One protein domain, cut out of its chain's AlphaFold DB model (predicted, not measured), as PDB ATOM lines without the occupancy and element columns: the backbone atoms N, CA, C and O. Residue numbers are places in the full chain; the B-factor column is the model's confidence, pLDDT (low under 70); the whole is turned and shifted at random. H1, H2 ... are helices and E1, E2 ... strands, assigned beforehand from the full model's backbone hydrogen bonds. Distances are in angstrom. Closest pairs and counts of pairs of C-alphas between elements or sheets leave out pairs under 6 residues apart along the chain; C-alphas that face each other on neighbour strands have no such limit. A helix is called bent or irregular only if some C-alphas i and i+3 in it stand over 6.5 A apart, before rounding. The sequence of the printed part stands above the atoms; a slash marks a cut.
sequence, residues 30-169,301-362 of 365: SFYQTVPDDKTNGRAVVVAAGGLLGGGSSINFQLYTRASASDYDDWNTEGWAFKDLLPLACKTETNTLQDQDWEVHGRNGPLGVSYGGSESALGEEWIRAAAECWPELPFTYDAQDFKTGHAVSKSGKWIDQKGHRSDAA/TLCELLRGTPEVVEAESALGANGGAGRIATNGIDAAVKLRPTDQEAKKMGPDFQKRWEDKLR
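This is residues 30 to 169 and 301 to 362 of the 365 residues of the protein "GMC_OxRdtase_N domain-containing protein" of Microbotryum lychnidis-dioicae (strain p1A1 Lamole / MvSl-1064) (UniProt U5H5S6). A short two-stranded ribbon, E5 and E6, lies near the middle with the longest helix, H4, packed on it, and smaller pieces are spread loosely round this core. The helix pair H5 and H6 lies at one end of the longest axis and the helical hairpin H7 and H8 at the other; the strand hairpin E1 and E2 and a group of H2, H3, E3 and E4 lie on different sides, and long stretches without named elements, among them residues 134 to 150 and 322 to 334, run through the whole. The printed part has 202 residues, with eight named helices and six named strands in the order E1 E2 H1 H2 H3 E3 E4 H4 E5 H5 H6 E6 H7 H8; the sheets E1-E2 and E5-E6 are antiparallel, and E3-E4 is parallel. The class is mixed, helices and strands, with under half of the residues, 90 of 202, in named elements. The whole is only just compact, close to loose, with a radius of gyration of the C-alphas of 19.7 A and spans of 54 by 47 by 41 A.

E1, residues 30 to 33, and E2, residues 46 to 50, form an antiparallel hairpin, with N 30 and O 49 2.8 A apart, within hydrogen-bond range. After E2 comes H1, residues 55 to 58, which touches no helix; the closest C-alphas of E2 and H1 are those of Gly 50 and Gly 56, 4.5 A apart. H2, residues 69 to 73, touches H3, residues 82 to 92, the closest C-alphas being those of Tyr 72 and Phe 82, 5.3 A apart. E3, residues 93 to 95, and E4, residues 111 to 113, are parallel, with N 94 and O 111 2.8 A apart, within hydrogen-bond range. E5, residues 151 to 154, and E6, residues 335 to 338, are antiparallel, with N 151 and O 338 2.9 A apart, within hydrogen-bond range. The closest C-alphas of E6 and H4, residues 121 to 133, are those of Ala 335 and Gly 123, 4.9 A apart. H5, residues 303 to 307, touches H6, residues 310 to 321, through residues 312 to 316 of H6 alone; the closest C-alphas are those of Leu 305 and Val 313, 5.8 A apart. H7, residues 343 to 348, and H8, residues 351 to 361, touch as a helical hairpin at a shallow tilt of 27 degrees, opposite ways, the closest C-alphas being those of Lys 347 and Gln 354, 5.7 A apart. Each O i to N i+4 pair is within hydrogen-bond range in H2, H4, H5, H6 and H8, against 5 of 7 in H3 and 1 of 2 in H7, while H1 is too short for such a pair.

E1 begins at C-alpha 30, (15.282, -0.399, -37.311). E2 is 13.5 A long, H3 14.9 A, H4 18.3 A, H6 16.2 A and H8 14.2 A. H3 is only just irregular: C-alphas 84 and 87 are 6.8 A apart. H4 begins at C-alpha 121, (31.060, -30.436, -44.344), and H8 ends at C-alpha 361, (48.482, -2.379, -34.761).

The two C-alphas farthest apart are those of Asn 322 and Pro 351, 55.6 A. Residues 170 to 300 are not printed, and C-alphas 169 and 301 are 29.5 A apart across this cut. The links E1 to E2, E3 to E4, H4 to E5 and H6 to E6 are long. The mean pLDDT of the printed part is 92.9, and residue 323 is under 70.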
ATOM      1  N   SER A  30      15.236  -1.840 -37.072       82.88
ATOM      2  CA  SER A  30      15.282  -0.399 -37.311       82.88
ATOM      3  C   SER A  30      16.375  -0.100 -38.331       82.88
ATOM      4  O   SER A  30      17.487  -0.599 -38.195       82.88
ATOM      5  N   PHE A  31      16.069   0.716 -39.338       87.19
ATOM      6  CA  PHE A  31      17.005   1.078 -40.404       87.19
ATOM      7  C   PHE A  31      17.321   2.572 -40.335       87.19
ATOM      8  O   PHE A  31      16.408   3.398 -40.332       87.19
ATOM      9  N   TYR A  32      18.609   2.900 -40.293       87.56
ATOM     10  CA  TYR A  32      19.143   4.256 -40.235       87.56
ATOM     11  C   TYR A  32      19.865   4.534 -41.545       87.56
ATOM     12  O   TYR A  32      20.889   3.924 -41.841       87.56
ATOM     13  N   GLN A  33      19.296   5.414 -42.359       91.44
ATOM     14  CA  GLN A  33      19.877   5.790 -43.639       91.44
ATOM     15  C   GLN A  33      20.774   7.015 -43.458       91.44
ATOM     16  O   GLN A  33      20.353   8.016 -42.881       91.44
ATOM     17  N   THR A  34      22.004   6.916 -43.948       92.62
ATOM     18  CA  THR A  34      22.954   8.033 -44.021       92.62
ATOM     19  C   THR A  34      22.660   8.918 -45.234       92.62
ATOM     20  O   THR A  34      21.914   8.534 -46.138       92.62
ATOM     21  N   VAL A  35      23.248  10.114 -45.270       94.75
ATOM     22  CA  VAL A  35      23.282  10.921 -46.498       94.75
ATOM     23  C   VAL A  35      24.270  10.305 -47.507       94.75
ATOM     24  O   VAL A  35      25.209   9.632 -47.084       94.75
ATOM     25  N   PRO A  36      24.077  10.491 -48.827       95.81
ATOM     26  CA  PRO A  36      25.074  10.108 -49.828       95.81
ATOM     27  C   PRO A  36      26.452  10.719 -49.542       95.81
ATOM     28  O   PRO A  36      26.531  11.879 -49.144       95.81
ATOM     29  N   ASP A  37      27.518   9.954 -49.782       95.62
ATOM     30  CA  ASP A  37      28.901  10.382 -49.542       95.62
ATOM     31  C   ASP A  37      29.821   9.900 -50.676       95.62
ATOM     32  O   ASP A  37      29.661   8.794 -51.203       95.62
ATOM     33  N   ASP A  38      30.803  10.709 -51.064       96.56
ATOM     34  CA  ASP A  38      31.738  10.357 -52.139       96.56
ATOM     35  C   ASP A  38      32.615   9.148 -51.774       96.56
ATOM     36  O   ASP A  38      32.933   8.333 -52.639       96.56
ATOM     37  N   LYS A  39      32.930   8.941 -50.486       93.62
ATOM     38  CA  LYS A  39      33.700   7.780 -49.993       93.62
ATOM     39  C   LYS A  39      32.947   6.464 -50.161       93.62
ATOM     40  O   LYS A  39      33.551   5.395 -50.102       93.62
ATOM     41  N   THR A  40      31.632   6.517 -50.353       92.94
ATOM     42  CA  THR A  40      30.796   5.343 -50.621       92.94
ATOM     43  C   THR A  40      30.391   5.256 -52.094       92.94
ATOM     44  O   THR A  40      29.521   4.443 -52.429       92.94
ATOM     45  N   ASN A  41      31.037   6.043 -52.968       95.38
ATOM     46  CA  ASN A  41      30.691   6.253 -54.376       95.38
ATOM     47  C   ASN A  41      29.256   6.780 -54.551       95.38
ATOM     48  O   ASN A  41      28.489   6.268 -55.367       95.38
ATOM     49  N   GLY A  42      28.866   7.763 -53.736       95.88
ATOM     50  CA  GLY A  42      27.560   8.423 -53.799       95.88
ATOM     51  C   GLY A  42      26.408   7.610 -53.204       95.88
ATOM     52  O   GLY A  42      25.241   7.932 -53.430       95.88
ATOM     53  N   ARG A  43      26.689   6.542 -52.447       93.56
ATOM     54  CA  ARG A  43      25.646   5.694 -51.851       93.56
ATOM     55  C   ARG A  43      25.216   6.210 -50.481       93.56
ATOM     56  O   ARG A  43      26.043   6.407 -49.595       93.56
ATOM     57  N   ALA A  44      23.906   6.298 -50.268       92.44
ATOM     58  CA  ALA A  44      23.320   6.433 -48.938       92.44
ATOM     59  C   ALA A  44      23.341   5.068 -48.228       92.44
ATOM     60  O   ALA A  44      22.471   4.222 -48.454       92.44
ATOM     61  N   VAL A  45      24.362   4.831 -47.405       91.31
ATOM     62  CA  VAL A  45      24.525   3.580 -46.649       91.31
ATOM     63  C   VAL A  45      23.412   3.452 -45.610       91.31
ATOM     64  O   VAL A  45      23.072   4.421 -44.928       91.31
ATOM     65  N   VAL A  46      22.850   2.251 -45.485       90.56
ATOM     66  CA  VAL A  46      21.827   1.923 -44.489       90.56
ATOM     67  C   VAL A  46      22.447   1.061 -43.399       90.56
ATOM     68  O   VAL A  46      22.993  -0.000 -43.686       90.56
ATOM     69  N   VAL A  47      22.307   1.498 -42.151       91.00
ATOM     70  CA  VAL A  47      22.723   0.755 -40.959       91.00
ATOM     71  C   VAL A  47      21.485   0.161 -40.292       91.00
ATOM     72  O   VAL A  47      20.539   0.880 -39.962       91.00
ATOM     73  N   ALA A  48      21.464  -1.158 -40.117       87.62
ATOM     74  CA  ALA A  48      20.368  -1.871 -39.466       87.62
ATOM     75  C   ALA A  48      20.680  -2.143 -37.985       87.62
ATOM     76  O   ALA A  48      21.820  -2.418 -37.621       87.62
ATOM     77  N   ALA A  49      19.657  -2.106 -37.134       89.56
ATOM     78  CA  ALA A  49      19.746  -2.452 -35.718       89.56
ATOM     79  C   ALA A  49      18.497  -3.215 -35.251       89.56
ATOM     80  O   ALA A  49      17.410  -3.046 -35.805       89.56
ATOM     81  N   GLY A  50      18.629  -4.020 -34.192       87.06
ATOM     82  CA  GLY A  50      17.504  -4.760 -33.612       87.06
ATOM     83  C   GLY A  50      16.396  -3.838 -33.099       87.06
ATOM     84  O   GLY A  50      16.629  -2.988 -32.244       87.06
ATOM     85  N   GLY A  51      15.184  -4.019 -33.621       86.44
ATOM     86  CA  GLY A  51      13.980  -3.236 -33.317       86.44
ATOM     87  C   GLY A  51      12.979  -3.945 -32.397       86.44
ATOM     88  O   GLY A  51      11.810  -3.567 -32.368       86.44
ATOM     89  N   LEU A  52      13.417  -4.975 -31.671       87.75
ATOM     90  CA  LEU A  52      12.605  -5.836 -30.807       87.75
ATOM     91  C   LEU A  52      13.295  -6.112 -29.460       87.75
ATOM     92  O   LEU A  52      14.453  -5.747 -29.258       87.75
ATOM     93  N   LEU A  53      12.589  -6.764 -28.530       91.50
ATOM     94  CA  LEU A  53      13.164  -7.184 -27.247       91.50
ATOM     95  C   LEU A  53      14.346  -8.148 -27.462       91.50
ATOM     96  O   LEU A  53      14.292  -9.012 -28.333       91.50
ATOM     97  N   GLY A  54      15.418  -7.963 -26.686       93.06
ATOM     98  CA  GLY A  54      16.722  -8.609 -26.899       93.06
ATOM     99  C   GLY A  54      17.610  -7.867 -27.912       93.06
ATOM    100  O   GLY A  54      18.825  -8.046 -27.932       93.06
ATOM    101  N   GLY A  55      17.042  -6.948 -28.699       93.56
ATOM    102  CA  GLY A  55      17.791  -6.125 -29.641       93.56
ATOM    103  C   GLY A  55      18.504  -6.980 -30.685       93.56
ATOM    104  O   GLY A  55      17.890  -7.830 -31.329       93.56
ATOM    105  N   GLY A  56      19.807  -6.751 -30.854       92.06
ATOM    106  CA  GLY A  56      20.622  -7.492 -31.816       92.06
ATOM    107  C   GLY A  56      20.663  -8.997 -31.549       92.06
ATOM    108  O   GLY A  56      20.633  -9.763 -32.504       92.06
ATOM    109  N   SER A  57      20.658  -9.457 -30.291       95.69
ATOM    110  CA  SER A  57      20.783 -10.895 -29.994       95.69
ATOM    111  C   SER A  57      19.629 -11.732 -30.551       95.69
ATOM    112  O   SER A  57      19.805 -12.914 -30.831       95.69
ATOM    113  N   SER A  58      18.465 -11.116 -30.760       92.44
ATOM    114  CA  SER A  58      17.267 -11.780 -31.280       92.44
ATOM    115  C   SER A  58      17.275 -11.946 -32.807       92.44
ATOM    116  O   SER A  58      16.450 -12.685 -33.332       92.44
ATOM    117  N   ILE A  59      18.176 -11.263 -33.525       87.31
ATOM    118  CA  ILE A  59      18.210 -11.239 -35.004       87.31
ATOM    119  C   ILE A  59      19.615 -11.321 -35.623       87.31
ATOM    120  O   ILE A  59      19.737 -11.396 -36.841       87.31
ATOM    121  N   ASN A  60      20.683 -11.256 -34.823       92.44
ATOM    122  CA  ASN A  60      22.061 -11.292 -35.314       92.44
ATOM    123  C   ASN A  60      22.408 -12.659 -35.931       92.44
ATOM    124  O   ASN A  60      21.652 -13.628 -35.817       92.44
ATOM    125  N   PHE A  61      23.610 -12.761 -36.502       93.31
ATOM    126  CA  PHE A  61      24.113 -13.996 -37.119       93.31
ATOM    127  C   PHE A  61      24.549 -15.052 -36.100       93.31
ATOM    128  O   PHE A  61      25.135 -16.050 -36.485       93.31
ATOM    129  N   GLN A  62      24.320 -14.837 -34.800       96.62
ATOM    130  CA  GLN A  62      24.670 -15.769 -33.723       96.62
ATOM    131  C   GLN A  62      26.161 -16.119 -33.657       96.62
ATOM    132  O   GLN A  62      26.513 -17.062 -32.970       96.62
ATOM    133  N   LEU A  63      27.050 -15.376 -34.320       96.19
ATOM    134  CA  LEU A  63      28.487 -15.633 -34.251       96.19
ATOM    135  C   LEU A  63      29.001 -15.424 -32.827       96.19
ATOM    136  O   LEU A  63      28.815 -14.352 -32.244       96.19
ATOM    137  N   TYR A  64      29.658 -16.445 -32.284       98.06
ATOM    138  CA  TYR A  64      30.404 -16.328 -31.042       98.06
ATOM    139  C   TYR A  64      31.807 -15.823 -31.362       98.06
ATOM    140  O   TYR A  64      32.617 -16.494 -32.001       98.06
ATOM    141  N   THR A  65      32.096 -14.593 -30.962       97.88
ATOM    142  CA  THR A  65      33.410 -13.981 -31.147       97.88
ATOM    143  C   THR A  65      33.690 -13.076 -29.964       97.88
ATOM    144  O   THR A  65      32.803 -12.351 -29.510       97.88
ATOM    145  N   ARG A  66      34.925 -13.119 -29.465       97.94
ATOM    146  CA  ARG A  66      35.391 -12.283 -28.360       97.94
ATOM    147  C   ARG A  66      36.459 -11.319 -28.855       97.94
ATOM    148  O   ARG A  66      37.218 -11.628 -29.780       97.94
ATOM    149  N   ALA A  67      36.465 -10.145 -28.235       97.06
ATOM    150  CA  ALA A  67      37.518  -9.155 -28.401       97.06
ATOM    151  C   ALA A  67      38.861  -9.707 -27.887       97.06
ATOM    152  O   ALA A  67      38.901 -10.719 -27.185       97.06
ATOM    153  N   SER A  68      39.958  -9.046 -28.238       97.19
ATOM    154  CA  SER A  68      41.271  -9.336 -27.652       97.19
ATOM    155  C   SER A  68      41.396  -8.645 -26.292       97.19
ATOM    156  O   SER A  68      40.742  -7.635 -26.049       97.19
ATOM    157  N   ALA A  69      42.263  -9.140 -25.405       97.62
ATOM    158  CA  ALA A  69      42.473  -8.539 -24.082       97.62
ATOM    159  C   ALA A  69      42.842  -7.045 -24.171       97.62
ATOM    160  O   ALA A  69      42.272  -6.214 -23.462       97.62
ATOM    161  N   SER A  70      43.723  -6.695 -25.115       95.69
ATOM    162  CA  SER A  70      44.155  -5.314 -25.347       95.69
ATOM    163  C   SER A  70      43.013  -4.370 -25.718       95.69
ATOM    164  O   SER A  70      43.108  -3.187 -25.422       95.69
ATOM    165  N   ASP A  71      41.930  -4.868 -26.325       96.62
ATOM    166  CA  ASP A  71      40.803  -4.021 -26.730       96.62
ATOM    167  C   ASP A  71      40.111  -3.390 -25.509       96.62
ATOM    168  O   ASP A  71      39.593  -2.276 -25.601       96.62
ATOM    169  N   TYR A  72      40.126  -4.085 -24.364       98.06
ATOM    170  CA  TYR A  72      39.604  -3.586 -23.089       98.06
ATOM    171  C   TYR A  72      40.633  -2.738 -22.342       98.06
ATOM    172  O   TYR A  72      40.300  -1.673 -21.825       98.06
ATOM    173  N   ASP A  73      41.895  -3.175 -22.313       97.25
ATOM    174  CA  ASP A  73      42.969  -2.420 -21.657       97.25
ATOM    175  C   ASP A  73      43.150  -1.029 -22.299       97.25
ATOM    176  O   ASP A  73      43.343  -0.032 -21.598       97.25
ATOM    177  N   ASP A  74      42.973  -0.932 -23.619       96.31
ATOM    178  CA  ASP A  74      43.063   0.318 -24.379       96.31
ATOM    179  C   ASP A  74      41.933   1.317 -24.067       96.31
ATOM    180  O   ASP A  74      42.050   2.498 -24.417       96.31
ATOM    181  N   TRP A  75      40.867   0.912 -23.360       97.19
ATOM    182  CA  TRP A  75      39.876   1.865 -22.840       97.19
ATOM    183  C   TRP A  75      40.450   2.757 -21.741       97.19
ATOM    184  O   TRP A  75      39.869   3.806 -21.465       97.19
ATOM    185  N   ASN A  76      41.579   2.375 -21.127       96.88
ATOM    186  CA  ASN A  76      42.299   3.182 -20.137       96.88
ATOM    187  C   ASN A  76      41.377   3.747 -19.037       96.88
ATOM    188  O   ASN A  76      41.515   4.893 -18.610       96.88
ATOM    189  N   THR A  77      40.403   2.944 -18.603       98.12
ATOM    190  CA  THR A  77      39.370   3.336 -17.639       98.12
ATOM    191  C   THR A  77      39.351   2.339 -16.482       98.12
ATOM    192  O   THR A  77      39.326   1.126 -16.699       98.12
ATOM    193  N   GLU A  78      39.371   2.840 -15.246       98.00
ATOM    194  CA  GLU A  78      39.376   2.009 -14.037       98.00
ATOM    195  C   GLU A  78      38.160   1.066 -13.994       98.00
ATOM    196  O   GLU A  78      37.030   1.482 -14.246       98.00
ATOM    197  N   GLY A  79      38.399  -0.212 -13.682       97.88
ATOM    198  CA  GLY A  79      37.365  -1.249 -13.623       97.88
ATOM    199  C   GLY A  79      36.954  -1.829 -14.981       97.88
ATOM    200  O   GLY A  79      36.094  -2.708 -15.019       97.88
ATOM    201  N   TRP A  80      37.554  -1.362 -16.082       98.25
ATOM    202  CA  TRP A  80      37.268  -1.832 -17.443       98.25
ATOM    203  C   TRP A  80      38.458  -2.502 -18.133       98.25
ATOM    204  O   TRP A  80      38.360  -2.844 -19.309       98.25
ATOM    205  N   ALA A  81      39.567  -2.717 -17.424       98.25
ATOM    206  CA  ALA A  81      40.680  -3.494 -17.957       98.25
ATOM    207  C   ALA A  81      40.272  -4.965 -18.138       98.25
ATOM    208  O   ALA A  81      39.355  -5.461 -17.474       98.25
ATOM    209  N   PHE A  82      40.990  -5.703 -18.987       98.12
ATOM    210  CA  PHE A  82      40.686  -7.106 -19.285       98.12
ATOM    211  C   PHE A  82      40.548  -7.958 -18.016       98.12
ATOM    212  O   PHE A  82      39.589  -8.717 -17.871       98.12
ATOM    213  N   LYS A  83      41.464  -7.780 -17.057       97.88
ATOM    214  CA  LYS A  83      41.452  -8.500 -15.773       97.88
ATOM    215  C   LYS A  83      40.153  -8.298 -14.976       97.88
ATOM    216  O   LYS A  83      39.728  -9.211 -14.275       97.88
ATOM    217  N   ASP A  84      39.542  -7.117 -15.079       98.25
ATOM    218  CA  ASP A  84      38.349  -6.738 -14.319       98.25
ATOM    219  C   ASP A  84      37.086  -7.286 -15.001       98.25
ATOM    220  O   ASP A  84      36.116  -7.665 -14.342       98.25
ATOM    221  N   LEU A  85      37.116  -7.385 -16.336       98.25
ATOM    222  CA  LEU A  85      35.998  -7.857 -17.151       98.25
ATOM    223  C   LEU A  85      35.993  -9.372 -17.375       98.25
ATOM    224  O   LEU A  85      34.923  -9.936 -17.612       98.25
ATOM    225  N   LEU A  86      37.138 -10.051 -17.269       98.44
ATOM    226  CA  LEU A  86      37.245 -11.498 -17.470       98.44
ATOM    227  C   LEU A  86      36.239 -12.298 -16.614       98.44
ATOM    228  O   LEU A  86      35.509 -13.115 -17.183       98.44
ATOM    229  N   PRO A  87      36.074 -12.036 -15.298       98.44
ATOM    230  CA  PRO A  87      35.063 -12.730 -14.500       98.44
ATOM    231  C   PRO A  87      33.629 -12.510 -15.004       98.44
ATOM    232  O   PRO A  87      32.790 -13.404 -14.896       98.44
ATOM    233  N   LEU A  88      33.327 -11.334 -15.568       98.38
ATOM    234  CA  LEU A  88      32.007 -11.021 -16.127       98.38
ATOM    235  C   LEU A  88      31.780 -11.716 -17.473       98.38
ATOM    236  O   LEU A  88      30.672 -12.194 -17.734       98.38
ATOM    237  N   ALA A  89      32.825 -11.826 -18.296       97.75
ATOM    238  CA  ALA A  89      32.783 -12.595 -19.532       97.75
ATOM    239  C   ALA A  89      32.485 -14.073 -19.230       97.75
ATOM    240  O   ALA A  89      31.516 -14.617 -19.759       97.75
ATOM    241  N   CYS A  90      33.213 -14.685 -18.289       98.31
ATOM    242  CA  CYS A  90      32.968 -16.066 -17.856       98.31
ATOM    243  C   CYS A  90      31.594 -16.248 -17.187       98.31
ATOM    244  O   CYS A  90      30.974 -17.300 -17.295       98.31
ATOM    245  N   LYS A  91      31.068 -15.230 -16.502       98.44
ATOM    246  CA  LYS A  91      29.722 -15.289 -15.908       98.44
ATOM    247  C   LYS A  91      28.600 -15.296 -16.955       98.44
ATOM    248  O   LYS A  91      27.490 -15.729 -16.652       98.44
ATOM    249  N   THR A  92      28.854 -14.778 -18.154       98.06
ATOM    250  CA  THR A  92      27.822 -14.571 -19.183       98.06
ATOM    251  C   THR A  92      27.487 -15.850 -19.947       98.06
ATOM    252  O   THR A  92      26.330 -16.066 -20.307       98.06
ATOM    253  N   GLU A  93      28.473 -16.714 -20.165       97.69
ATOM    254  CA  GLU A  93      28.358 -17.846 -21.082       97.69
ATOM    255  C   GLU A  93      28.268 -19.212 -20.380       97.69
ATOM    256  O   GLU A  93      28.857 -19.455 -19.323       97.69
ATOM    257  N   THR A  94      27.539 -20.123 -21.014       98.31
ATOM    258  CA  THR A  94      27.680 -21.572 -20.871       98.31
ATOM    259  C   THR A  94      28.301 -22.086 -22.163       98.31
ATOM    260  O   THR A  94      27.601 -22.345 -23.143       98.31
ATOM    261  N   ASN A  95      29.632 -22.158 -22.183       97.88
ATOM    262  CA  ASN A  95      30.411 -22.607 -23.329       97.88
ATOM    263  C   ASN A  95      30.556 -24.135 -23.330       97.88
ATOM    264  O   ASN A  95      30.919 -24.743 -22.321       97.88
ATOM    265  N   THR A  96      30.232 -24.741 -24.474       96.50
ATOM    266  CA  THR A  96      30.249 -26.193 -24.704       96.50
ATOM    267  C   THR A  96      31.090 -26.597 -25.920       96.50
ATOM    268  O   THR A  96      31.008 -27.733 -26.380       96.50
ATOM    269  N   LEU A  97      31.902 -25.673 -26.446       96.31
ATOM    270  CA  LEU A  97      32.849 -25.923 -27.533       96.31
ATOM    271  C   LEU A  97      34.005 -26.826 -27.061       96.31
ATOM    272  O   LEU A  97      34.330 -26.876 -25.873       96.31
ATOM    273  N   GLN A  98      34.631 -27.545 -27.996       92.62
ATOM    274  CA  GLN A  98      35.757 -28.438 -27.688       92.62
ATOM    275  C   GLN A  98      37.069 -27.673 -27.488       92.62
ATOM    276  O   GLN A  98      37.262 -26.628 -28.101       92.62
ATOM    277  N   ASP A  99      37.990 -28.247 -26.710       94.19
ATOM    278  CA  ASP A  99      39.400 -27.829 -26.624       94.19
ATOM    279  C   ASP A  99      39.608 -26.317 -26.397       94.19
ATOM    280  O   ASP A  99      40.465 -25.692 -27.019       94.19
ATOM    281  N   GLN A 100      38.792 -25.731 -25.512       96.19
ATOM    282  CA  GLN A 100      38.857 -24.318 -25.121       96.19
ATOM    283  C   GLN A 100      39.815 -24.081 -23.940       96.19
ATOM    284  O   GLN A 100      40.012 -24.970 -23.103       96.19
ATOM    285  N   ASP A 101      40.340 -22.859 -23.811       96.00
ATOM    286  CA  ASP A 101      41.054 -22.407 -22.610       96.00
ATOM    287  C   ASP A 101      40.051 -22.147 -21.466       96.00
ATOM    288  O   ASP A 101      39.487 -21.063 -21.299       96.00
ATOM    289  N   TRP A 102      39.793 -23.173 -20.651       96.44
ATOM    290  CA  TRP A 102      38.785 -23.106 -19.585       96.44
ATOM    291  C   TRP A 102      39.103 -22.116 -18.455       96.44
ATOM    292  O   TRP A 102      38.230 -21.886 -17.617       96.44
ATOM    293  N   GLU A 103      40.295 -21.510 -18.415       96.62
ATOM    294  CA  GLU A 103      40.582 -20.401 -17.495       96.62
ATOM    295  C   GLU A 103      39.850 -19.118 -17.905       96.62
ATOM    296  O   GLU A 103      39.507 -18.294 -17.055       96.62
ATOM    297  N   VAL A 104      39.567 -18.964 -19.204       97.81
ATOM    298  CA  VAL A 104      38.939 -17.766 -19.765       97.81
ATOM    299  C   VAL A 104      37.523 -17.998 -20.280       97.81
ATOM    300  O   VAL A 104      36.951 -17.091 -20.884       97.81
ATOM    301  N   HIS A 105      36.926 -19.162 -20.015       98.38
ATOM    302  CA  HIS A 105      35.584 -19.511 -20.480       98.38
ATOM    303  C   HIS A 105      34.609 -19.884 -19.360       98.38
ATOM    304  O   HIS A 105      34.928 -20.565 -18.384       98.38
ATOM    305  N   GLY A 106      33.370 -19.432 -19.533       97.88
ATOM    306  CA  GLY A 106      32.245 -19.712 -18.649       97.88
ATOM    307  C   GLY A 106      31.546 -21.023 -18.980       97.88
ATOM    308  O   GLY A 106      31.440 -21.400 -20.141       97.88
ATOM    309  N   ARG A 107      31.017 -21.716 -17.967       97.12
ATOM    310  CA  ARG A 107      30.264 -22.977 -18.152       97.12
ATOM    311  C   ARG A 107      28.892 -22.999 -17.482       97.12
ATOM    312  O   ARG A 107      28.227 -24.024 -17.502       97.12
ATOM    313  N   ASN A 108      28.494 -21.891 -16.863       97.31
ATOM    314  CA  ASN A 108      27.282 -21.818 -16.040       97.31
ATOM    315  C   ASN A 108      26.490 -20.516 -16.257       97.31
ATOM    316  O   ASN A 108      25.595 -20.199 -15.474       97.31
ATOM    317  N   GLY A 109      26.863 -19.715 -17.257       97.81
ATOM    318  CA  GLY A 109      26.188 -18.466 -17.585       97.81
ATOM    319  C   GLY A 109      24.866 -18.680 -18.331       97.81
ATOM    320  O   GLY A 109      24.609 -19.752 -18.876       97.81
ATOM    321  N   PRO A 110      24.000 -17.664 -18.388       97.38
ATOM    322  CA  PRO A 110      22.666 -17.801 -18.969       97.38
ATOM    323  C   PRO A 110      22.632 -17.922 -20.500       97.38
ATOM    324  O   PRO A 110      21.582 -18.256 -21.043       97.38
ATOM    325  N   LEU A 111      23.725 -17.620 -21.210       98.38
ATOM    326  CA  LEU A 111      23.776 -17.682 -22.673       98.38
ATOM    327  C   LEU A 111      24.567 -18.900 -23.145       98.38
ATOM    328  O   LEU A 111      25.748 -19.031 -22.831       98.38
ATOM    329  N   GLY A 112      23.929 -19.777 -23.917       98.06
ATOM    330  CA  GLY A 112      24.555 -20.980 -24.455       98.06
ATOM    331  C   GLY A 112      25.466 -20.689 -25.647       98.06
ATOM    332  O   GLY A 112      25.129 -19.892 -26.527       98.06
ATOM    333  N   VAL A 113      26.612 -21.367 -25.676       98.25
ATOM    334  CA  VAL A 113      27.537 -21.373 -26.812       98.25
ATOM    335  C   VAL A 113      27.820 -22.810 -27.229       98.25
ATOM    336  O   VAL A 113      28.237 -23.631 -26.406       98.25
ATOM    337  N   SER A 114      27.609 -23.111 -28.507       96.56
ATOM    338  CA  SER A 114      27.845 -24.428 -29.110       96.56
ATOM    339  C   SER A 114      28.206 -24.292 -30.592       96.56
ATOM    340  O   SER A 114      28.210 -23.190 -31.141       96.56
ATOM    341  N   TYR A 115      28.491 -25.408 -31.265       94.31
ATOM    342  CA  TYR A 115      28.604 -25.435 -32.727       94.31
ATOM    343  C   TYR A 115      27.235 -25.450 -33.439       94.31
ATOM    344  O   TYR A 115      27.196 -25.399 -34.665       94.31
ATOM    345  N   GLY A 116      26.117 -25.421 -32.703       90.56
ATOM    346  CA  GLY A 116      24.761 -25.557 -33.241       90.56
ATOM    347  C   GLY A 116      24.282 -27.012 -33.299       90.56
ATOM    348  O   GLY A 116      24.991 -27.928 -32.891       90.56
ATOM    349  N   GLY A 117      23.057 -27.214 -33.789       84.69
ATOM    350  CA  GLY A 117      22.423 -28.534 -33.925       84.69
ATOM    351  C   GLY A 117      22.727 -29.263 -35.239       84.69
ATOM    352  O   GLY A 117      22.238 -30.371 -35.459       84.69
ATOM    353  N   SER A 118      23.499 -28.637 -36.129       83.00
ATOM    354  CA  SER A 118      23.947 -29.186 -37.410       83.00
ATOM    355  C   SER A 118      25.205 -28.442 -37.870       83.00
ATOM    356  O   SER A 118      25.281 -27.218 -37.739       83.00
ATOM    357  N   GLU A 119      26.182 -29.176 -38.399       80.19
ATOM    358  CA  GLU A 119      27.395 -28.632 -39.018       80.19
ATOM    359  C   GLU A 119      27.484 -29.143 -40.460       80.19
ATOM    360  O   GLU A 119      27.249 -30.327 -40.710       80.19
ATOM    361  N   SER A 120      27.815 -28.257 -41.401       81.88
ATOM    362  CA  SER A 120      28.051 -28.633 -42.797       81.88
ATOM    363  C   SER A 120      29.498 -29.094 -42.991       81.88
ATOM    364  O   SER A 120      30.427 -28.551 -42.384       81.88
ATOM    365  N   ALA A 121      29.716 -30.040 -43.912       88.06
ATOM    366  CA  ALA A 121      31.060 -30.436 -44.344       88.06
ATOM    367  C   ALA A 121      31.866 -29.249 -44.911       88.06
ATOM    368  O   ALA A 121      33.092 -29.221 -44.794       88.06
ATOM    369  N   LEU A 122      31.178 -28.225 -45.437       90.44
ATOM    370  CA  LEU A 122      31.791 -27.022 -46.006       90.44
ATOM    371  C   LEU A 122      32.704 -26.290 -45.013       90.44
ATOM    372  O   LEU A 122      33.709 -25.712 -45.424       90.44
ATOM    373  N   GLY A 123      32.384 -26.305 -43.714       90.94
ATOM    374  CA  GLY A 123      33.229 -25.679 -42.695       90.94
ATOM    375  C   GLY A 123      34.597 -26.352 -42.593       90.94
ATOM    376  O   GLY A 123      35.630 -25.680 -42.601       90.94
ATOM    377  N   GLU A 124      34.619 -27.684 -42.550       91.81
ATOM    378  CA  GLU A 124      35.866 -28.449 -42.510       91.81
ATOM    379  C   GLU A 124      36.644 -28.359 -43.821       91.81
ATOM    380  O   GLU A 124      37.865 -28.213 -43.797       91.81
ATOM    381  N   GLU A 125      35.955 -28.429 -44.962       93.31
ATOM    382  CA  GLU A 125      36.568 -28.263 -46.282       93.31
ATOM    383  C   GLU A 125      37.238 -26.895 -46.412       93.31
ATOM    384  O   GLU A 125      38.375 -26.808 -46.875       93.31
ATOM    385  N   TRP A 126      36.587 -25.835 -45.923       93.06
ATOM    386  CA  TRP A 126      37.167 -24.498 -45.906       93.06
ATOM    387  C   TRP A 126      38.427 -24.429 -45.037       93.06
ATOM    388  O   TRP A 126      39.428 -23.854 -45.460       93.06
ATOM    389  N   ILE A 127      38.415 -25.042 -43.847       94.25
ATOM    390  CA  ILE A 127      39.589 -25.094 -42.958       94.25
ATOM    391  C   ILE A 127      40.751 -25.841 -43.630       94.25
ATOM    392  O   ILE A 127      41.890 -25.377 -43.566       94.25
ATOM    393  N   ARG A 128      40.477 -26.962 -44.312       94.69
ATOM    394  CA  ARG A 128      41.494 -27.714 -45.072       94.69
ATOM    395  C   ARG A 128      42.059 -26.878 -46.219       94.69
ATOM    396  O   ARG A 128      43.275 -26.758 -46.331       94.69
ATOM    397  N   ALA A 129      41.198 -26.234 -47.005       94.31
ATOM    398  CA  ALA A 129      41.621 -25.358 -48.096       94.31
ATOM    399  C   ALA A 129      42.459 -24.170 -47.592       94.31
ATOM    400  O   ALA A 129      43.452 -23.807 -48.220       94.31
ATOM    401  N   ALA A 130      42.103 -23.590 -46.440       94.00
ATOM    402  CA  ALA A 130      42.880 -22.530 -45.807       94.00
ATOM    403  C   ALA A 130      44.279 -23.019 -45.401       94.00
ATOM    404  O   ALA A 130      45.248 -22.306 -45.638       94.00
ATOM    405  N   ALA A 131      44.401 -24.233 -44.857       93.50
ATOM    406  CA  ALA A 131      45.693 -24.822 -44.509       93.50
ATOM    407  C   ALA A 131      46.569 -25.126 -45.743       93.50
ATOM    408  O   ALA A 131      47.788 -24.991 -45.679       93.50
ATOM    409  N   GLU A 132      45.965 -25.510 -46.872       95.25
ATOM    410  CA  GLU A 132      46.684 -25.726 -48.138       95.25
ATOM    411  C   GLU A 132      47.137 -24.409 -48.786       95.25
ATOM    412  O   GLU A 132      48.253 -24.314 -49.296       95.25
ATOM    413  N   CYS A 133      46.276 -23.386 -48.766       93.56
ATOM    414  CA  CYS A 133      46.542 -22.094 -49.402       93.56
ATOM    415  C   CYS A 133      47.420 -21.166 -48.548       93.56
ATOM    416  O   CYS A 133      48.143 -20.341 -49.107       93.56
ATOM    417  N   TRP A 134      47.358 -21.301 -47.220       92.88
ATOM    418  CA  TRP A 134      48.119 -20.521 -46.240       92.88
ATOM    419  C   TRP A 134      48.768 -21.446 -45.201       92.88
ATOM    420  O   TRP A 134      48.302 -21.513 -44.061       92.88
ATOM    421  N   PRO A 135      49.850 -22.163 -45.560       90.69
ATOM    422  CA  PRO A 135      50.520 -23.104 -44.657       90.69
ATOM    423  C   PRO A 135      51.012 -22.484 -43.339       90.69
ATOM    424  O   PRO A 135      51.207 -23.185 -42.349       90.69
ATOM    425  N   GLU A 136      51.238 -21.171 -43.321       91.19
ATOM    426  CA  GLU A 136      51.643 -20.390 -42.154       91.19
ATOM    427  C   GLU A 136      50.492 -20.004 -41.213       91.19
ATOM    428  O   GLU A 136      50.756 -19.552 -40.098       91.19
ATOM    429  N   LEU A 137      49.234 -20.163 -41.637       94.31
ATOM    430  CA  LEU A 137      48.059 -19.835 -40.836       94.31
ATOM    431  C   LEU A 137      47.754 -20.998 -39.874       94.31
ATOM    432  O   LEU A 137      47.282 -22.048 -40.315       94.31
ATOM    433  N   PRO A 138      47.981 -20.847 -38.556       95.44
ATOM    434  CA  PRO A 138      47.768 -21.945 -37.626       95.44
ATOM    435  C   PRO A 138      46.276 -22.236 -37.457       95.44
ATOM    436  O   PRO A 138      45.443 -21.325 -37.443       95.44
ATOM    437  N   PHE A 139      45.952 -23.511 -37.253       96.12
ATOM    438  CA  PHE A 139      44.639 -23.926 -36.774       96.12
ATOM    439  C   PHE A 139      44.583 -23.887 -35.242       96.12
ATOM    440  O   PHE A 139      45.519 -24.317 -34.569       96.12
ATOM    441  N   THR A 140      43.465 -23.414 -34.692       95.81
ATOM    442  CA  THR A 140      43.140 -23.503 -33.263       95.81
ATOM    443  C   THR A 140      41.674 -23.879 -33.067       95.81
ATOM    444  O   THR A 140      40.810 -23.488 -33.854       95.81
ATOM    445  N   TYR A 141      41.372 -24.600 -31.988       94.62
ATOM    446  CA  TYR A 141      39.990 -24.797 -31.545       94.62
ATOM    447  C   TYR A 141      39.437 -23.583 -30.797       94.62
ATOM    448  O   TYR A 141      38.225 -23.363 -30.792       94.62
ATOM    449  N   ASP A 142      40.313 -22.760 -30.224       96.69
ATOM    450  CA  ASP A 142      39.936 -21.589 -29.444       96.69
ATOM    451  C   ASP A 142      40.617 -20.335 -29.988       96.69
ATOM    452  O   ASP A 142      41.709 -19.939 -29.587       96.69
ATOM    453  N   ALA A 143      39.955 -19.703 -30.955       96.50
ATOM    454  CA  ALA A 143      40.342 -18.376 -31.418       96.50
ATOM    455  C   ALA A 143      39.749 -17.259 -30.539       96.50
ATOM    456  O   ALA A 143      39.930 -16.084 -30.862       96.50
ATOM    457  N   GLN A 144      38.991 -17.586 -29.484       97.69
ATOM    458  CA  GLN A 144      38.245 -16.646 -28.635       97.69
ATOM    459  C   GLN A 144      38.801 -16.596 -27.195       97.69
ATOM    460  O   GLN A 144      38.124 -16.157 -26.264       97.69
ATOM    461  N   ASP A 145      40.081 -16.935 -27.059       97.19
ATOM    462  CA  ASP A 145      40.910 -16.978 -25.847       97.19
ATOM    463  C   ASP A 145      41.432 -15.600 -25.366       97.19
ATOM    464  O   ASP A 145      42.284 -15.517 -24.480       97.19
ATOM    465  N   PHE A 146      40.963 -14.504 -25.981       97.38
ATOM    466  CA  PHE A 146      41.446 -13.116 -25.832       97.38
ATOM    467  C   PHE A 146      42.891 -12.830 -26.287       97.38
ATOM    468  O   PHE A 146      43.344 -11.686 -26.167       97.38
ATOM    469  N   LYS A 147      43.624 -13.813 -26.816       95.38
ATOM    470  CA  LYS A 147      45.046 -13.687 -27.191       95.38
ATOM    471  C   LYS A 147      45.256 -13.870 -28.694       95.38
ATOM    472  O   LYS A 147      46.089 -13.194 -29.297       95.38
ATOM    473  N   THR A 148      44.497 -14.772 -29.301       95.88
ATOM    474  CA  THR A 148      44.656 -15.198 -30.685       95.88
ATOM    475  C   THR A 148      44.207 -14.110 -31.659       95.88
ATOM    476  O   THR A 148      43.022 -13.800 -31.795       95.88
ATOM    477  N   GLY A 149      45.177 -13.539 -32.380       94.06
ATOM    478  CA  GLY A 149      44.960 -12.537 -33.432       94.06
ATOM    479  C   GLY A 149      45.205 -13.037 -34.862       94.06
ATOM    480  O   GLY A 149      44.914 -12.307 -35.811       94.06
ATOM    481  N   HIS A 150      45.746 -14.248 -35.032       95.19
ATOM    482  CA  HIS A 150      46.080 -14.826 -36.334       95.19
ATOM    483  C   HIS A 150      45.937 -16.353 -36.324       95.19
ATOM    484  O   HIS A 150      46.856 -17.041 -35.889       95.19
ATOM    485  N   ALA A 151      44.781 -16.865 -36.748       96.25
ATOM    486  CA  ALA A 151      44.500 -18.297 -36.836       96.25
ATOM    487  C   ALA A 151      43.208 -18.568 -37.621       96.25
ATOM    488  O   ALA A 151      42.310 -17.718 -37.668       96.25
ATOM    489  N   VAL A 152      43.102 -19.778 -38.167       96.62
ATOM    490  CA  VAL A 152      41.840 -20.392 -38.598       96.62
ATOM    491  C   VAL A 152      41.259 -21.237 -37.460       96.62
ATOM    492  O   VAL A 152      41.997 -21.884 -36.720       96.62
ATOM    493  N   SER A 153      39.938 -21.238 -37.305       95.31
ATOM    494  CA  SER A 153      39.246 -22.043 -36.298       95.31
ATOM    495  C   SER A 153      37.887 -22.529 -36.785       95.31
ATOM    496  O   SER A 153      37.307 -21.978 -37.726       95.31
ATOM    497  N   LYS A 154      37.318 -23.508 -36.073       94.69
ATOM    498  CA  LYS A 154      35.864 -23.714 -36.107       94.69
ATOM    499  C   LYS A 154      35.155 -22.482 -35.530       94.69
ATOM    500  O   LYS A 154      35.711 -21.752 -34.703       94.69
ATOM    501  N   SER A 155      33.935 -22.230 -35.989       94.38
ATOM    502  CA  SER A 155      33.137 -21.067 -35.596       94.38
ATOM    503  C   SER A 155      32.057 -21.464 -34.588       94.38
ATOM    504  O   SER A 155      31.100 -22.179 -34.907       94.38
ATOM    505  N   GLY A 156      32.226 -20.996 -33.349       95.88
ATOM    506  CA  GLY A 156      31.224 -21.128 -32.295       95.88
ATOM    507  C   GLY A 156      30.012 -20.225 -32.535       95.88
ATOM    508  O   GLY A 156      30.087 -19.204 -33.229       95.88
ATOM    509  N   LYS A 157      28.885 -20.577 -31.918       96.94
ATOM    510  CA  LYS A 157      27.600 -19.909 -32.126       96.94
ATOM    511  C   LYS A 157      26.901 -19.655 -30.793       96.94
ATOM    512  O   LYS A 157      26.935 -20.505 -29.909       96.94
ATOM    513  N   TRP A 158      26.205 -18.526 -30.668       97.69
ATOM    514  CA  TRP A 158      25.226 -18.239 -29.611       97.69
ATOM    515  C   TRP A 158      23.951 -19.065 -29.839       97.69
ATOM    516  O   TRP A 158      22.867 -18.544 -30.133       97.69
ATOM    517  N   ILE A 159      24.120 -20.381 -29.771       95.88
ATOM    518  CA  ILE A 159      23.103 -21.420 -29.883       95.88
ATOM    519  C   ILE A 159      23.320 -22.352 -28.693       95.88
ATOM    520  O   ILE A 159      24.447 -22.789 -28.450       95.88
ATOM    521  N   ASP A 160      22.270 -22.619 -27.924       93.44
ATOM    522  CA  ASP A 160      22.363 -23.529 -26.784       93.44
ATOM    523  C   ASP A 160      22.460 -25.000 -27.236       93.44
ATOM    524  O   ASP A 160      22.277 -25.333 -28.405       93.44
ATOM    525  N   GLN A 161      22.733 -25.913 -26.301       91.06
ATOM    526  CA  GLN A 161      22.810 -27.349 -26.609       91.06
ATOM    527  C   GLN A 161      21.468 -27.968 -27.042       91.06
ATOM    528  O   GLN A 161      21.430 -29.136 -27.416       91.06
ATOM    529  N   LYS A 162      20.367 -27.213 -26.968       89.69
ATOM    530  CA  LYS A 162      19.040 -27.618 -27.437       89.69
ATOM    531  C   LYS A 162      18.733 -27.041 -28.821       89.69
ATOM    532  O   LYS A 162      17.578 -27.075 -29.225       89.69
ATOM    533  N   GLY A 163      19.724 -26.468 -29.509       90.69
ATOM    534  CA  GLY A 163      19.584 -25.903 -30.851       90.69
ATOM    535  C   GLY A 163      18.831 -24.572 -30.910       90.69
ATOM    536  O   GLY A 163      18.503 -24.109 -32.001       90.69
ATOM    537  N   HIS A 164      18.564 -23.920 -29.774       90.62
ATOM    538  CA  HIS A 164      17.879 -22.632 -29.749       90.62
ATOM    539  C   HIS A 164      18.860 -21.466 -29.778       90.62
ATOM    540  O   HIS A 164      19.937 -21.496 -29.181       90.62
ATOM    541  N   ARG A 165      18.444 -20.369 -30.415       94.38
ATOM    542  CA  ARG A 165      19.130 -19.079 -30.315       94.38
ATOM    543  C   ARG A 165      19.289 -18.674 -28.848       94.38
ATOM    544  O   ARG A 165      18.306 -18.571 -28.122       94.38
ATOM    545  N   SER A 166      20.515 -18.347 -28.455       96.62
ATOM    546  CA  SER A 166      20.803 -17.751 -27.150       96.62
ATOM    547  C   SER A 166      20.700 -16.229 -27.231       96.62
ATOM    548  O   SER A 166      21.684 -15.541 -27.504       96.62
ATOM    549  N   ASP A 167      19.497 -15.690 -27.026       96.62
ATOM    550  CA  ASP A 167      19.281 -14.244 -26.948       96.62
ATOM    551  C   ASP A 167      19.263 -13.718 -25.502       96.62
ATOM    552  O   ASP A 167      18.926 -14.418 -24.546       96.62
ATOM    553  N   ALA A 168      19.609 -12.440 -25.335       96.81
ATOM    554  CA  ALA A 168      19.713 -11.811 -24.025       96.81
ATOM    555  C   ALA A 168      18.364 -11.690 -23.293       96.81
ATOM    556  O   ALA A 168      18.347 -11.637 -22.062       96.81
ATOM    557  N   ALA A 169      17.233 -11.640 -24.005       95.56
ATOM    558  CA  ALA A 169      15.931 -11.565 -23.353       95.56
ATOM    559  C   ALA A 169      15.590 -12.900 -22.682       95.56
ATOM    560  O   ALA A 169      15.208 -12.895 -21.510       95.56
ATOM    561  N   THR A 301      24.079 -26.563 -48.562       88.00
ATOM    562  CA  THR A 301      23.958 -25.135 -48.271       88.00
ATOM    563  C   THR A 301      22.616 -24.806 -47.631       88.00
ATOM    564  O   THR A 301      21.624 -25.522 -47.770       88.00
ATOM    565  N   LEU A 302      22.541 -23.632 -47.002       88.38
ATOM    566  CA  LEU A 302      21.274 -23.085 -46.518       88.38
ATOM    567  C   LEU A 302      20.387 -22.528 -47.647       88.38
ATOM    568  O   LEU A 302      19.271 -22.101 -47.374       88.38
ATOM    569  N   CYS A 303      20.835 -22.503 -48.909       87.00
ATOM    570  CA  CYS A 303      20.164 -21.758 -49.979       87.00
ATOM    571  C   CYS A 303      18.699 -22.162 -50.202       87.00
ATOM    572  O   CYS A 303      17.868 -21.277 -50.378       87.00
ATOM    573  N   GLU A 304      18.363 -23.453 -50.165       83.94
ATOM    574  CA  GLU A 304      16.972 -23.918 -50.302       83.94
ATOM    575  C   GLU A 304      16.084 -23.458 -49.136       83.94
ATOM    576  O   GLU A 304      14.984 -22.944 -49.347       83.94
ATOM    577  N   LEU A 305      16.599 -23.544 -47.906       84.69
ATOM    578  CA  LEU A 305      15.910 -23.037 -46.719       84.69
ATOM    579  C   LEU A 305      15.719 -21.511 -46.805       84.69
ATOM    580  O   LEU A 305      14.641 -21.000 -46.511       84.69
ATOM    581  N   LEU A 306      16.735 -20.784 -47.284       81.06
ATOM    582  CA  LEU A 306      16.703 -19.328 -47.475       81.06
ATOM    583  C   LEU A 306      15.755 -18.878 -48.594       81.06
ATOM    584  O   LEU A 306      15.172 -17.796 -48.499       81.06
ATOM    585  N   ARG A 307      15.589 -19.681 -49.652       84.56
ATOM    586  CA  ARG A 307      14.590 -19.444 -50.710       84.56
ATOM    587  C   ARG A 307      13.162 -19.611 -50.193       84.56
ATOM    588  O   ARG A 307      12.241 -19.065 -50.799       84.56
ATOM    589  N   GLY A 308      12.991 -20.314 -49.075       83.19
ATOM    590  CA  GLY A 308      11.692 -20.582 -48.476       83.19
ATOM    591  C   GLY A 308      10.911 -21.652 -49.232       83.19
ATOM    592  O   GLY A 308       9.689 -21.545 -49.314       83.19
ATOM    593  N   THR A 309      11.597 -22.644 -49.812       85.94
ATOM    594  CA  THR A 309      10.958 -23.814 -50.432       85.94
ATOM    595  C   THR A 309      10.059 -24.491 -49.382       85.94
ATOM    596  O   THR A 309      10.595 -24.945 -48.367       85.94
ATOM    597  N   PRO A 310       8.720 -24.525 -49.552       87.31
ATOM    598  CA  PRO A 310       7.789 -24.882 -48.477       87.31
ATOM    599  C   PRO A 310       8.072 -26.234 -47.828       87.31
ATOM    600  O   PRO A 310       8.123 -26.325 -46.604       87.31
ATOM    601  N   GLU A 311       8.342 -27.260 -48.633       91.44
ATOM    602  CA  GLU A 311       8.606 -28.620 -48.162       91.44
ATOM    603  C   GLU A 311       9.904 -28.691 -47.344       91.44
ATOM    604  O   GLU A 311       9.977 -29.390 -46.335       91.44
ATOM    605  N   VAL A 312      10.924 -27.924 -47.750       87.81
ATOM    606  CA  VAL A 312      12.195 -27.814 -47.020       87.81
ATOM    607  C   VAL A 312      11.979 -27.081 -45.702       87.81
ATOM    608  O   VAL A 312      12.438 -27.544 -44.664       87.81
ATOM    609  N   VAL A 313      11.256 -25.959 -45.717       87.25
ATOM    610  CA  VAL A 313      10.951 -25.192 -44.502       87.25
ATOM    611  C   VAL A 313      10.161 -26.041 -43.510       87.25
ATOM    612  O   VAL A 313      10.483 -26.026 -42.324       87.25
ATOM    613  N   GLU A 314       9.153 -26.783 -43.967       88.50
ATOM    614  CA  GLU A 314       8.353 -27.669 -43.121       88.50
ATOM    615  C   GLU A 314       9.210 -28.786 -42.514       88.50
ATOM    616  O   GLU A 314       9.199 -28.968 -41.293       88.50
ATOM    617  N   ALA A 315      10.008 -29.475 -43.336       88.81
ATOM    618  CA  ALA A 315      10.886 -30.548 -42.879       88.81
ATOM    619  C   ALA A 315      11.920 -30.053 -41.852       88.81
ATOM    620  O   ALA A 315      12.049 -30.628 -40.771       88.81
ATOM    621  N   GLU A 316      12.617 -28.954 -42.146       87.44
ATOM    622  CA  GLU A 316      13.614 -28.367 -41.242       87.44
ATOM    623  C   GLU A 316      12.966 -27.812 -39.966       87.44
ATOM    624  O   GLU A 316      13.514 -27.960 -38.876       87.44
ATOM    625  N   SER A 317      11.765 -27.232 -40.060       85.31
ATOM    626  CA  SER A 317      11.023 -26.769 -38.880       85.31
ATOM    627  C   SER A 317      10.626 -27.931 -37.970       85.31
ATOM    628  O   SER A 317      10.708 -27.804 -36.748       85.31
ATOM    629  N   ALA A 318      10.230 -29.071 -38.543       85.56
ATOM    630  CA  ALA A 318       9.923 -30.276 -37.781       85.56
ATOM    631  C   ALA A 318      11.170 -30.843 -37.077       85.56
ATOM    632  O   ALA A 318      11.079 -31.252 -35.918       85.56
ATOM    633  N   LEU A 319      12.336 -30.820 -37.736       85.31
ATOM    634  CA  LEU A 319      13.619 -31.196 -37.125       85.31
ATOM    635  C   LEU A 319      14.007 -30.253 -35.979       85.31
ATOM    636  O   LEU A 319      14.384 -30.712 -34.901       85.31
ATOM    637  N   GLY A 320      13.851 -28.943 -36.178       83.56
ATOM    638  CA  GLY A 320      14.118 -27.943 -35.144       83.56
ATOM    639  C   GLY A 320      13.209 -28.107 -33.924       83.56
ATOM    640  O   GLY A 320      13.680 -28.068 -32.789       83.56
ATOM    641  N   ALA A 321      11.914 -28.357 -34.139       80.94
ATOM    642  CA  ALA A 321      10.957 -28.600 -33.059       80.94
ATOM    643  C   ALA A 321      11.261 -29.890 -32.271       80.94
ATOM    644  O   ALA A 321      11.050 -29.939 -31.058       80.94
ATOM    645  N   ASN A 322      11.795 -30.916 -32.938       73.19
ATOM    646  CA  ASN A 322      12.122 -32.214 -32.350       73.19
ATOM    647  C   ASN A 322      13.588 -32.294 -31.893       73.19
ATOM    648  O   ASN A 322      14.337 -33.174 -32.311       73.19
ATOM    649  N   GLY A 323      13.984 -31.396 -30.989       67.62
ATOM    650  CA  GLY A 323      15.285 -31.467 -30.311       67.62
ATOM    651  C   GLY A 323      16.366 -30.542 -30.866       67.62
ATOM    652  O   GLY A 323      17.536 -30.768 -30.571       67.62
ATOM    653  N   GLY A 324      15.992 -29.510 -31.630       77.81
ATOM    654  CA  GLY A 324      16.931 -28.485 -32.082       77.81
ATOM    655  C   GLY A 324      17.944 -28.997 -33.092       77.81
ATOM    656  O   GLY A 324      19.122 -28.666 -32.998       77.81
ATOM    657  N   ALA A 325      17.490 -29.834 -34.022       81.56
ATOM    658  CA  ALA A 325      18.313 -30.417 -35.070       81.56
ATOM    659  C   ALA A 325      18.057 -29.746 -36.431       81.56
ATOM    660  O   ALA A 325      17.175 -28.897 -36.582       81.56
ATOM    661  N   GLY A 326      18.820 -30.173 -37.435       85.44
ATOM    662  CA  GLY A 326      18.664 -29.725 -38.816       85.44
ATOM    663  C   GLY A 326      19.319 -28.375 -39.100       85.44
ATOM    664  O   GLY A 326      19.916 -27.731 -38.232       85.44
ATOM    665  N   ARG A 327      19.189 -27.934 -40.347       86.56
ATOM    666  CA  ARG A 327      19.822 -26.717 -40.875       86.56
ATOM    667  C   ARG A 327      19.230 -25.435 -40.287       86.56
ATOM    668  O   ARG A 327      19.836 -24.374 -40.399       86.56
ATOM    669  N   ILE A 328      18.085 -25.527 -39.606       85.88
ATOM    670  CA  ILE A 328      17.491 -24.420 -38.843       85.88
ATOM    671  C   ILE A 328      18.203 -24.153 -37.503       85.88
ATOM    672  O   ILE A 328      18.088 -23.060 -36.953       85.88
ATOM    673  N   ALA A 329      18.957 -25.129 -36.984       89.88
ATOM    674  CA  ALA A 329      19.674 -25.039 -35.710       89.88
ATOM    675  C   ALA A 329      21.146 -24.604 -35.872       89.88
ATOM    676  O   ALA A 329      21.985 -24.856 -35.005       89.88
ATOM    677  N   THR A 330      21.473 -23.949 -36.986       90.69
ATOM    678  CA  THR A 330      22.797 -23.392 -37.287       90.69
ATOM    679  C   THR A 330      22.659 -22.040 -37.990       90.69
ATOM    680  O   THR A 330      21.596 -21.690 -38.497       90.69
ATOM    681  N   ASN A 331      23.737 -21.257 -38.013       91.06
ATOM    682  CA  ASN A 331      23.826 -20.022 -38.799       91.06
ATOM    683  C   ASN A 331      24.539 -20.229 -40.153       91.06
ATOM    684  O   ASN A 331      24.680 -19.267 -40.905       91.06
ATOM    685  N   GLY A 332      25.016 -21.448 -40.444       91.12
ATOM    686  CA  GLY A 332      25.757 -21.780 -41.668       91.12
ATOM    687  C   GLY A 332      27.173 -21.199 -41.746       91.12
ATOM    688  O   GLY A 332      27.779 -21.221 -42.815       91.12
ATOM    689  N   ILE A 333      27.698 -20.651 -40.647       91.94
ATOM    690  CA  ILE A 333      29.064 -20.130 -40.545       91.94
ATOM    691  C   ILE A 333      29.831 -21.037 -39.584       91.94
ATOM    692  O   ILE A 333      29.853 -20.804 -38.371       91.94
ATOM    693  N   ASP A 334      30.439 -22.080 -40.148       93.38
ATOM    694  CA  ASP A 334      31.059 -23.186 -39.400       93.38
ATOM    695  C   ASP A 334      32.587 -23.060 -39.265       93.38
ATOM    696  O   ASP A 334      33.188 -23.672 -38.381       93.38
ATOM    697  N   ALA A 335      33.210 -22.183 -40.055       94.06
ATOM    698  CA  ALA A 335      34.625 -21.832 -39.964       94.06
ATOM    699  C   ALA A 335      34.810 -20.315 -39.827       94.06
ATOM    700  O   ALA A 335      34.006 -19.524 -40.322       94.06
ATOM    701  N   ALA A 336      35.875 -19.907 -39.142       93.69
ATOM    702  CA  ALA A 336      36.232 -18.509 -38.946       93.69
ATOM    703  C   ALA A 336      37.743 -18.311 -39.060       93.69
ATOM    704  O   ALA A 336      38.536 -19.228 -38.847       93.69
ATOM    705  N   VAL A 337      38.147 -17.078 -39.365       95.06
ATOM    706  CA  VAL A 337      39.559 -16.705 -39.419       95.06
ATOM    707  C   VAL A 337      39.789 -15.323 -38.815       95.06
ATOM    708  O   VAL A 337      39.133 -14.334 -39.164       95.06
ATOM    709  N   LYS A 338      40.765 -15.237 -37.910       95.62
ATOM    710  CA  LYS A 338      41.382 -13.973 -37.499       95.62
ATOM    711  C   LYS A 338      42.674 -13.833 -38.296       95.62
ATOM    712  O   LYS A 338      43.501 -14.736 -38.298       95.62
ATOM    713  N   LEU A 339      42.824 -12.721 -39.011       93.38
ATOM    714  CA  LEU A 339      43.981 -12.465 -39.867       93.38
ATOM    715  C   LEU A 339      44.736 -11.240 -39.382       93.38
ATOM    716  O   LEU A 339      44.135 -10.223 -39.024       93.38
ATOM    717  N   ARG A 340      46.058 -11.341 -39.457       92.81
ATOM    718  CA  ARG A 340      46.995 -10.282 -39.147       92.81
ATOM    719  C   ARG A 340      48.053 -10.285 -40.249       92.81
ATOM    720  O   ARG A 340      48.671 -11.326 -40.443       92.81
ATOM    721  N   PRO A 341      48.258  -9.168 -40.962       93.06
ATOM    722  CA  PRO A 341      49.284  -9.115 -41.989       93.06
ATOM    723  C   PRO A 341      50.678  -9.182 -41.363       93.06
ATOM    724  O   PRO A 341      50.911  -8.702 -40.249       93.06
ATOM    725  N   THR A 342      51.619  -9.730 -42.117       91.94
ATOM    726  CA  THR A 342      53.050  -9.595 -41.856       91.94
ATOM    727  C   THR A 342      53.506  -8.145 -42.059       91.94
ATOM    728  O   THR A 342      52.870  -7.356 -42.761       91.94
ATOM    729  N   ASP A 343      54.674  -7.788 -41.511       93.19
ATOM    730  CA  ASP A 343      55.287  -6.471 -41.751       93.19
ATOM    731  C   ASP A 343      55.541  -6.208 -43.252       93.19
ATOM    732  O   ASP A 343      55.556  -5.057 -43.690       93.19
ATOM    733  N   GLN A 344      55.755  -7.256 -44.057       92.75
ATOM    734  CA  GLN A 344      55.947  -7.122 -45.502       92.75
ATOM    735  C   GLN A 344      54.631  -6.869 -46.242       92.75
ATOM    736  O   GLN A 344      54.608  -6.075 -47.181       92.75
ATOM    737  N   GLU A 345      53.543  -7.517 -45.831       93.81
ATOM    738  CA  GLU A 345      52.216  -7.287 -46.404       93.81
ATOM    739  C   GLU A 345      51.680  -5.909 -46.029       93.81
ATOM    740  O   GLU A 345      51.203  -5.198 -46.909       93.81
ATOM    741  N   ALA A 346      51.836  -5.483 -44.770       94.44
ATOM    742  CA  ALA A 346      51.411  -4.157 -44.315       94.44
ATOM    743  C   ALA A 346      52.036  -3.028 -45.159       94.44
ATOM    744  O   ALA A 346      51.328  -2.119 -45.594       94.44
ATOM    745  N   LYS A 347      53.326  -3.149 -45.515       94.56
ATOM    746  CA  LYS A 347      54.024  -2.195 -46.400       94.56
ATOM    747  C   LYS A 347      53.410  -2.093 -47.796       94.56
ATOM    748  O   LYS A 347      53.522  -1.050 -48.436       94.56
ATOM    749  N   LYS A 348      52.776  -3.164 -48.285       97.12
ATOM    750  CA  LYS A 348      52.114  -3.206 -49.599       97.12
ATOM    751  C   LYS A 348      50.688  -2.639 -49.564       97.12
ATOM    752  O   LYS A 348      50.123  -2.405 -50.626       97.12
ATOM    753  N   MET A 349      50.116  -2.383 -48.383       96.31
ATOM    754  CA  MET A 349      48.740  -1.879 -48.211       96.31
ATOM    755  C   MET A 349      48.624  -0.345 -48.288       96.31
ATOM    756  O   MET A 349      47.562   0.215 -48.023       96.31
ATOM    757  N   GLY A 350      49.701   0.342 -48.676       96.25
ATOM    758  CA  GLY A 350      49.727   1.789 -48.875       96.25
ATOM    759  C   GLY A 350      50.135   2.590 -47.630       96.25
ATOM    760  O   GLY A 350      50.166   2.064 -46.514       96.25
ATOM    761  N   PRO A 351      50.478   3.878 -47.813       96.19
ATOM    762  CA  PRO A 351      51.094   4.700 -46.769       96.19
ATOM    763  C   PRO A 351      50.167   4.960 -45.572       96.19
ATOM    764  O   PRO A 351      50.627   4.931 -44.431       96.19
ATOM    765  N   ASP A 352      48.867   5.153 -45.811       95.31
ATOM    766  CA  ASP A 352      47.899   5.437 -44.744       95.31
ATOM    767  C   ASP A 352      47.730   4.242 -43.799       95.31
ATOM    768  O   ASP A 352      47.752   4.396 -42.573       95.31
ATOM    769  N   PHE A 353      47.623   3.031 -44.359       95.88
ATOM    770  CA  PHE A 353      47.566   1.814 -43.556       95.88
ATOM    771  C   PHE A 353      48.897   1.546 -42.853       95.88
ATOM    772  O   PHE A 353      48.890   1.216 -41.669       95.88
ATOM    773  N   GLN A 354      50.033   1.735 -43.532       95.00
ATOM    774  CA  GLN A 354      51.357   1.532 -42.937       95.00
ATOM    775  C   GLN A 354      51.570   2.420 -41.703       95.00
ATOM    776  O   GLN A 354      52.050   1.944 -40.675       95.00
ATOM    777  N   LYS A 355      51.144   3.687 -41.759       95.44
ATOM    778  CA  LYS A 355      51.182   4.580 -40.596       95.44
ATOM    779  C   LYS A 355      50.337   4.033 -39.441       95.44
ATOM    780  O   LYS A 355      50.810   3.918 -38.314       95.44
ATOM    781  N   ARG A 356      49.092   3.629 -39.720       94.38
ATOM    782  CA  ARG A 356      48.206   3.033 -38.704       94.38
ATOM    783  C   ARG A 356      48.783   1.737 -38.128       94.38
ATOM    784  O   ARG A 356      48.628   1.481 -36.932       94.38
ATOM    785  N   TRP A 357      49.438   0.934 -38.962       94.88
ATOM    786  CA  TRP A 357      50.138  -0.271 -38.547       94.88
ATOM    787  C   TRP A 357      51.206   0.059 -37.508       94.88
ATOM    788  O   TRP A 357      51.137  -0.454 -36.395       94.88
ATOM    789  N   GLU A 358      52.129   0.965 -37.822       94.19
ATOM    790  CA  GLU A 358      53.235   1.347 -36.936       94.19
ATOM    791  C   GLU A 358      52.777   1.989 -35.622       94.19
ATOM    792  O   GLU A 358      53.342   1.696 -34.561       94.19
ATOM    793  N   ASP A 359      51.736   2.821 -35.685       92.88
ATOM    794  CA  ASP A 359      51.250   3.571 -34.530       92.88
ATOM    795  C   ASP A 359      50.458   2.696 -33.550       92.88
ATOM    796  O   ASP A 359      50.485   2.941 -32.340       92.88
ATOM    797  N   LYS A 360      49.668   1.741 -34.063       89.38
ATOM    798  CA  LYS A 360      48.543   1.168 -33.301       89.38
ATOM    799  C   LYS A 360      48.358  -0.336 -33.423       89.38
ATOM    800  O   LYS A 360      47.766  -0.917 -32.526       89.38
ATOM    801  N   LEU A 361      48.794  -0.964 -34.514       90.75
ATOM    802  CA  LEU A 361      48.482  -2.379 -34.761       90.75
ATOM    803  C   LEU A 361      49.706  -3.283 -34.680       90.75
ATOM    804  O   LEU A 361      49.551  -4.470 -34.410       90.75
ATOM    805  N   ARG A 362      50.912  -2.771 -34.933       88.56
ATOM    806  CA  ARG A 362      52.161  -3.533 -34.914       88.56
ATOM    807  C   ARG A 362      52.485  -3.958 -33.482       88.56
ATOM    808  O   ARG A 362      52.686  -3.118 -32.611       88.56
TER     809      ARG A 362